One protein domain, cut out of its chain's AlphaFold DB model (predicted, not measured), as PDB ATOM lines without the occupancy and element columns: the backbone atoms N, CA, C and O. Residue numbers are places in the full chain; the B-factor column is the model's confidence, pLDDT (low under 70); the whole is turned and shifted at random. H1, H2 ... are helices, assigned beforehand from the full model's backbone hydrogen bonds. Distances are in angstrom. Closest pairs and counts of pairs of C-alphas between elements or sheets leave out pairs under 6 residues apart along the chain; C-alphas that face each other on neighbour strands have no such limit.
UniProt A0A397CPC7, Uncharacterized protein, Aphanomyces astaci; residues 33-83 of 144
ATOM      1  N   SER A  33      19.855   1.510 -11.395       53.38
ATOM      2  CA  SER A  33      18.831   0.707 -12.074       53.38
ATOM      3  C   SER A  33      17.921   0.023 -11.044       53.38
ATOM      4  O   SER A  33      18.400  -0.487 -10.029       53.38
ATOM      5  N   ALA A  34      16.611   0.013 -11.299       56.41
ATOM      6  CA  ALA A  34      15.597  -0.437 -10.341       56.41
ATOM      7  C   ALA A  34      15.763  -1.912  -9.913       56.41
ATOM      8  O   ALA A  34      15.469  -2.258  -8.771       56.41
ATOM      9  N   GLU A  35      16.275  -2.767 -10.803       54.97
ATOM     10  CA  GLU A  35      16.404  -4.214 -10.568       54.97
ATOM     11  C   GLU A  35      17.536  -4.555  -9.579       54.97
ATOM     12  O   GLU A  35      17.355  -5.386  -8.685       54.97
ATOM     13  N   ASP A  36      18.675  -3.860  -9.669       61.72
ATOM     14  CA  ASP A  36      19.808  -4.038  -8.748       61.72
ATOM     15  C   ASP A  36      19.470  -3.541  -7.330       61.72
ATOM     16  O   ASP A  36      19.938  -4.091  -6.326       61.72
ATOM     17  N   ALA A  37      18.614  -2.519  -7.232       69.50
ATOM     18  CA  ALA A  37      18.203  -1.914  -5.969       69.50
ATOM     19  C   ALA A  37      17.242  -2.808  -5.163       69.50
ATOM     20  O   ALA A  37      17.353  -2.893  -3.935       69.50
ATOM     21  N   GLU A  38      16.313  -3.500  -5.826       76.38
ATOM     22  CA  GLU A  38      15.312  -4.326  -5.146       76.38
ATOM     23  C   GLU A  38      15.912  -5.604  -4.549       76.38
ATOM     24  O   GLU A  38      15.625  -5.949  -3.396       76.38
ATOM     25  N   GLY A  39      16.809  -6.271  -5.283       81.50
ATOM     26  CA  GLY A  39      17.512  -7.453  -4.783       81.50
ATOM     27  C   GLY A  39      18.302  -7.153  -3.506       81.50
ATOM     28  O   GLY A  39      18.217  -7.886  -2.519       81.50
ATOM     29  N   GLU A  40      19.012  -6.029  -3.488       80.56
ATOM     30  CA  GLU A  40      19.770  -5.586  -2.322       80.56
ATOM     31  C   GLU A  40      18.867  -5.185  -1.145       80.56
ATOM     32  O   GLU A  40      19.120  -5.562   0.003       80.56
ATOM     33  N   ARG A  41      17.759  -4.488  -1.415       80.38
ATOM     34  CA  ARG A  41      16.767  -4.139  -0.388       80.38
ATOM     35  C   ARG A  41      16.176  -5.381   0.280       80.38
ATOM     36  O   ARG A  41      16.031  -5.409   1.505       80.38
ATOM     37  N   ASN A  42      15.876  -6.414  -0.503       86.19
ATOM     38  CA  ASN A  42      15.347  -7.676   0.006       86.19
ATOM     39  C   ASN A  42      16.373  -8.419   0.868       86.19
ATOM     40  O   ASN A  42      16.014  -8.912   1.939       86.19
ATOM     41  N   ARG A  43      17.654  -8.426   0.470       87.81
ATOM     42  CA  ARG A  43      18.742  -8.970   1.303       87.81
ATOM     43  C   ARG A  43      18.802  -8.277   2.661       87.81
ATOM     44  O   ARG A  43      18.778  -8.951   3.688       87.81
ATOM     45  N   ARG A  44      18.797  -6.942   2.685       86.44
ATOM     46  CA  ARG A  44      18.828  -6.166   3.938       86.44
ATOM     47  C   ARG A  44      17.616  -6.444   4.819       86.44
ATOM     48  O   ARG A  44      17.770  -6.649   6.021       86.44
ATOM     49  N   ARG A  45      16.420  -6.507   4.225       88.31
ATOM     50  CA  ARG A  45      15.186  -6.842   4.949       88.31
ATOM     51  C   ARG A  45      15.279  -8.218   5.612       88.31
ATOM     52  O   ARG A  45      14.918  -8.336   6.777       88.31
ATOM     53  N   ALA A  46      15.812  -9.221   4.916       91.50
ATOM     54  CA  ALA A  46      15.986 -10.562   5.469       91.50
ATOM     55  C   ALA A  46      16.957 -10.586   6.665       91.50
ATOM     56  O   ALA A  46      16.707 -11.278   7.651       91.50
ATOM     57  N   VAL A  47      18.040  -9.799   6.619       93.19
ATOM     58  CA  VAL A  47      18.974  -9.673   7.754       93.19
ATOM     59  C   VAL A  47      18.291  -9.011   8.954       93.19
ATOM     60  O   VAL A  47      18.398  -9.507  10.075       93.19
ATOM     61  N   VAL A  48      17.545  -7.923   8.732       92.88
ATOM     62  CA  VAL A  48      16.762  -7.252   9.784       92.88
ATOM     63  C   VAL A  48      15.742  -8.209  10.401       92.88
ATOM     64  O   VAL A  48      15.648  -8.301  11.625       92.88
ATOM     65  N   GLU A  49      15.019  -8.963   9.577       93.75
ATOM     66  CA  GLU A  49      14.053  -9.959  10.038       93.75
ATOM     67  C   GLU A  49      14.726 -11.040  10.893       93.75
ATOM     68  O   GLU A  49      14.227 -11.373  11.967       93.75
ATOM     69  N   ALA A  50      15.902 -11.529  10.492       95.44
ATOM     70  CA  ALA A  50      16.662 -12.487  11.290       95.44
ATOM     71  C   ALA A  50      17.041 -11.925  12.673       95.44
ATOM     72  O   ALA A  50      16.915 -12.630  13.680       95.44
ATOM     73  N   VAL A  51      17.446 -10.651  12.751       96.00
ATOM     74  CA  VAL A  51      17.743  -9.978  14.028       96.00
ATOM     75  C   VAL A  51      16.483  -9.824  14.879       96.00
ATOM     76  O   VAL A  51      16.518 -10.123  16.073       96.00
ATOM     77  N   ILE A  52      15.361  -9.423  14.281       95.38
ATOM     78  CA  ILE A  52      14.062  -9.331  14.961       95.38
ATOM     79  C   ILE A  52      13.670 -10.688  15.560       95.38
ATOM     80  O   ILE A  52      13.333 -10.769  16.741       95.38
ATOM     81  N   GLN A  53      13.785 -11.769  14.787       94.88
ATOM     82  CA  GLN A  53      13.484 -13.121  15.260       94.88
ATOM     83  C   GLN A  53      14.426 -13.567  16.384       94.88
ATOM     84  O   GLN A  53      13.997 -14.232  17.327       94.88
ATOM     85  N   ALA A  54      15.709 -13.203  16.321       96.12
ATOM     86  CA  ALA A  54      16.651 -13.476  17.401       96.12
ATOM     87  C   ALA A  54      16.271 -12.727  18.691       96.12
ATOM     88  O   ALA A  54      16.318 -13.308  19.776       96.12
ATOM     89  N   LYS A  55      15.841 -11.463  18.579       94.81
ATOM     90  CA  LYS A  55      15.380 -10.662  19.722       94.81
ATOM     91  C   LYS A  55      14.089 -11.206  20.333       94.81
ATOM     92  O   LYS A  55      14.008 -11.274  21.552       94.81
ATOM     93  N   LEU A  56      13.137 -11.672  19.520       95.38
ATOM     94  CA  LEU A  56      11.913 -12.318  20.013       95.38
ATOM     95  C   LEU A  56      12.213 -13.570  20.849       95.38
ATOM     96  O   LEU A  56      11.680 -13.709  21.947       95.38
ATOM     97  N   ARG A  57      13.115 -14.442  20.375       95.00
ATOM     98  CA  ARG A  57      13.541 -15.632  21.137       95.00
ATOM     99  C   ARG A  57      14.226 -15.271  22.452       95.00
ATOM    100  O   ARG A  57      14.005 -15.932  23.460       95.00
ATOM    101  N   ALA A  58      15.058 -14.229  22.446       95.88
ATOM    102  CA  ALA A  58      15.695 -13.745  23.667       95.88
ATOM    103  C   ALA A  58      14.646 -13.264  24.682       95.88
ATOM    104  O   ALA A  58      14.688 -13.670  25.837       95.88
ATOM    105  N   SER A  59      13.653 -12.486  24.238       94.25
ATOM    106  CA  SER A  59      12.568 -12.010  25.103       94.25
ATOM    107  C   SER A  59      11.711 -13.142  25.679       94.25
ATOM    108  O   SER A  59      11.298 -13.065  26.833       94.25
ATOM    109  N   GLU A  60      11.461 -14.206  24.913       94.94
ATOM    110  CA  GLU A  60      10.796 -15.411  25.424       94.94
ATOM    111  C   GLU A  60      11.618 -16.069  26.546       94.94
ATOM    112  O   GLU A  60      11.083 -16.360  27.617       94.94
ATOM    113  N   GLY A  61      12.933 -16.225  26.348       94.06
ATOM    114  CA  GLY A  61      13.846 -16.763  27.364       94.06
ATOM    115  C   GLY A  61      13.969 -15.897  28.625       94.06
ATOM    116  O   GLY A  61      14.234 -16.421  29.705       94.06
ATOM    117  N   GLU A  62      13.732 -14.591  28.506       95.88
ATOM    118  CA  GLU A  62      13.698 -13.631  29.620       95.88
ATOM    119  C   GLU A  62      12.349 -13.610  30.369       95.88
ATOM    120  O   GLU A  62      12.202 -12.895  31.361       95.88
ATOM    121  N   GLY A  63      11.374 -14.421  29.945       94.50
ATOM    122  CA  GLY A  63      10.107 -14.611  30.653       94.50
ATOM    123  C   GLY A  63       8.944 -13.769  30.130       94.50
ATOM    124  O   GLY A  63       7.964 -13.564  30.852       94.50
ATOM    125  N   LEU A  64       9.013 -13.279  28.888       94.81
ATOM    126  CA  LEU A  64       7.872 -12.615  28.262       94.81
ATOM    127  C   LEU A  64       6.714 -13.611  28.074       94.81
ATOM    128  O   LEU A  64       6.869 -14.663  27.461       94.81
ATOM    129  N   THR A  65       5.528 -13.274  28.586       95.56
ATOM    130  CA  THR A  65       4.333 -14.129  28.463       95.56
ATOM    131  C   THR A  65       3.927 -14.318  26.999       95.56
ATOM    132  O   THR A  65       4.028 -13.365  26.224       95.56
ATOM    133  N   ALA A  66       3.354 -15.475  26.654       94.44
ATOM    134  CA  ALA A  66       2.926 -15.802  25.289       94.44
ATOM    135  C   ALA A  66       2.029 -14.725  24.639       94.44
ATOM    136  O   ALA A  66       2.258 -14.346  23.492       94.44
ATOM    137  N   ASP A  67       1.075 -14.158  25.388       95.50
ATOM    138  CA  ASP A  67       0.176 -13.109  24.883       95.50
ATOM    139  C   ASP A  67       0.919 -11.823  24.490       95.50
ATOM    140  O   ASP A  67       0.575 -11.160  23.510       95.50
ATOM    141  N   LEU A  68       1.934 -11.441  25.269       94.56
ATOM    142  CA  LEU A  68       2.771 -10.274  24.982       94.56
ATOM    143  C   LEU A  68       3.766 -10.567  23.857       94.56
ATOM    144  O   LEU A  68       4.015  -9.687  23.036       94.56
ATOM    145  N   LEU A  69       4.291 -11.791  23.797       95.44
ATOM    146  CA  LEU A  69       5.193 -12.230  22.738       95.44
ATOM    147  C   LEU A  69       4.498 -12.197  21.372       95.44
ATOM    148  O   LEU A  69       5.062 -11.657  20.423       95.44
ATOM    149  N   GLU A  70       3.254 -12.678  21.273       95.50
ATOM    150  CA  GLU A  70       2.507 -12.632  20.009       95.50
ATOM    151  C   GLU A  70       2.149 -11.195  19.613       95.50
ATOM    152  O   GLU A  70       2.297 -10.817  18.449       95.50
ATOM    153  N   LYS A  71       1.768 -10.344  20.576       96.00
ATOM    154  CA  LYS A  71       1.566  -8.907  20.316       96.00
ATOM    155  C   LYS A  71       2.836  -8.245  19.778       96.00
ATOM    156  O   LYS A  71       2.763  -7.479  18.817       96.00
ATOM    157  N   LEU A  72       3.991  -8.547  20.371       94.44
ATOM    158  CA  LEU A  72       5.283  -8.023  19.932       94.44
ATOM    159  C   LEU A  72       5.652  -8.543  18.537       94.44
ATOM    160  O   LEU A  72       6.080  -7.762  17.689       94.44
ATOM    161  N   ARG A  73       5.430  -9.834  18.269       94.62
ATOM    162  CA  ARG A  73       5.667 -10.451  16.959       94.62
ATOM    163  C   ARG A  73       4.847  -9.776  15.862       94.62
ATOM    164  O   ARG A  73       5.400  -9.437  14.820       94.62
ATOM    165  N   LEU A  74       3.556  -9.544  16.104       95.38
ATOM    166  CA  LEU A  74       2.668  -8.856  15.163       95.38
ATOM    167  C   LEU A  74       3.115  -7.412  14.907       95.38
ATOM    168  O   LEU A  74       3.146  -6.974  13.759       95.38
ATOM    169  N   LEU A  75       3.507  -6.685  15.956       94.88
ATOM    170  CA  LEU A  75       3.990  -5.311  15.827       94.88
ATOM    171  C   LEU A  75       5.264  -5.245  14.976       94.88
ATOM    172  O   LEU A  75       5.351  -4.430  14.059       94.88
ATOM    173  N   LEU A  76       6.233  -6.123  15.242       93.81
ATOM    174  CA  LEU A  76       7.498  -6.156  14.507       93.81
ATOM    175  C   LEU A  76       7.328  -6.650  13.065       93.81
ATOM    176  O   LEU A  76       8.028  -6.165  12.184       93.81
ATOM    177  N   ALA A  77       6.379  -7.554  12.803       89.38
ATOM    178  CA  ALA A  77       6.033  -7.959  11.440       89.38
ATOM    179  C   ALA A  77       5.422  -6.799  10.634       89.38
ATOM    180  O   ALA A  77       5.761  -6.616   9.467       89.38
ATOM    181  N   ASN A  78       4.568  -5.985  11.265       92.50
ATOM    182  CA  ASN A  78       3.918  -4.843  10.614       92.50
ATOM    183  C   ASN A  78       4.859  -3.651  10.378       92.50
ATOM    184  O   ASN A  78       4.604  -2.856   9.478       92.50
ATOM    185  N   HIS A  79       5.919  -3.517  11.180       90.94
ATOM    186  CA  HIS A  79       6.844  -2.375  11.148       90.94
ATOM    187  C   HIS A  79       8.301  -2.788  10.907       90.94
ATOM    188  O   HIS A  79       9.233  -2.082  11.297       90.94
ATOM    189  N   GLY A  80       8.524  -3.942  10.274       86.56
ATOM    190  CA  GLY A  80       9.871  -4.451  10.001       86.56
ATOM    191  C   GLY A  80      10.697  -3.514   9.112       86.56
ATOM    192  O   GLY A  80      11.921  -3.471   9.209       86.56
ATOM    193  N   ASP A  81      10.028  -2.711   8.287       86.88
ATOM    194  CA  ASP A  81      10.622  -1.714   7.403       86.88
ATOM    195  C   ASP A  81      11.087  -0.434   8.113       86.88
ATOM    196  O   ASP A  81      11.742   0.386   7.472       86.88
ATOM    197  N   VAL A  82      10.823  -0.263   9.412       90.00
ATOM    198  CA  VAL A  82      11.310   0.879  10.210       90.00
ATOM    199  C   VAL A  82      12.749   0.662  10.694       90.00
ATOM    200  O   VAL A  82      13.487   1.617  10.931       90.00
ATOM    201  N   PHE A  83      13.181  -0.592  10.826       89.81
ATOM    202  CA  PHE A  83      14.481  -0.923  11.405       89.81
ATOM    203  C   PHE A  83      15.599  -0.906  10.360       89.81
ATOM    204  O   PHE A  83      15.445  -1.383   9.233       89.81
TER     205      PHE A  83
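AT A GLANCE: This is residues 33 to 83 of the 144 residues of an uncharacterized protein of Aphanomyces astaci (UniProt A0A397CPC7). One long helix, H1, makes the length of the model, and a shorter helix, H2, folds back beside its later part as a helical hairpin. Residues 33 to 43, of which 34 to 43 belong to H1, stick out beyond the hairpin as a free arm. The printed part has 51 residues with two named helices, H1 then H2, and no named strand; the class is all helix. The whole is loose, with a radius of gyration of the C-alphas of 13.7 A and spans of 46 by 17 by 12 A.

HOW THE PARTS SIT: H1, residues 34 to 61, touches H2, residues 66 to 78, with its residues 52 to 60 alone. Their closest C-alphas, those of Glu 60 and Leu 69, are 7.0 A apart. The two run opposite ways at a shallow tilt of 12 degrees, a helical hairpin. In H2 every O i to N i+4 pair is within hydrogen-bond range; in H1, 22 of 24 are.

IN THESE COORDINATES: H1 measures 41.1 A from C-alpha 34 at (15.597, -0.437, -10.341) to C-alpha 61. H2 measures 18.3 A and ends with C-alpha 78 at (3.918, -4.843, 10.614).

THE WHOLE: The C-alphas farthest apart, of Ser 33 and Gly 63, are 46.2 A apart. The printed part has no cut, and the link from H1 to H2 is tight. Residues 33 to 37 have pLDDT under 70.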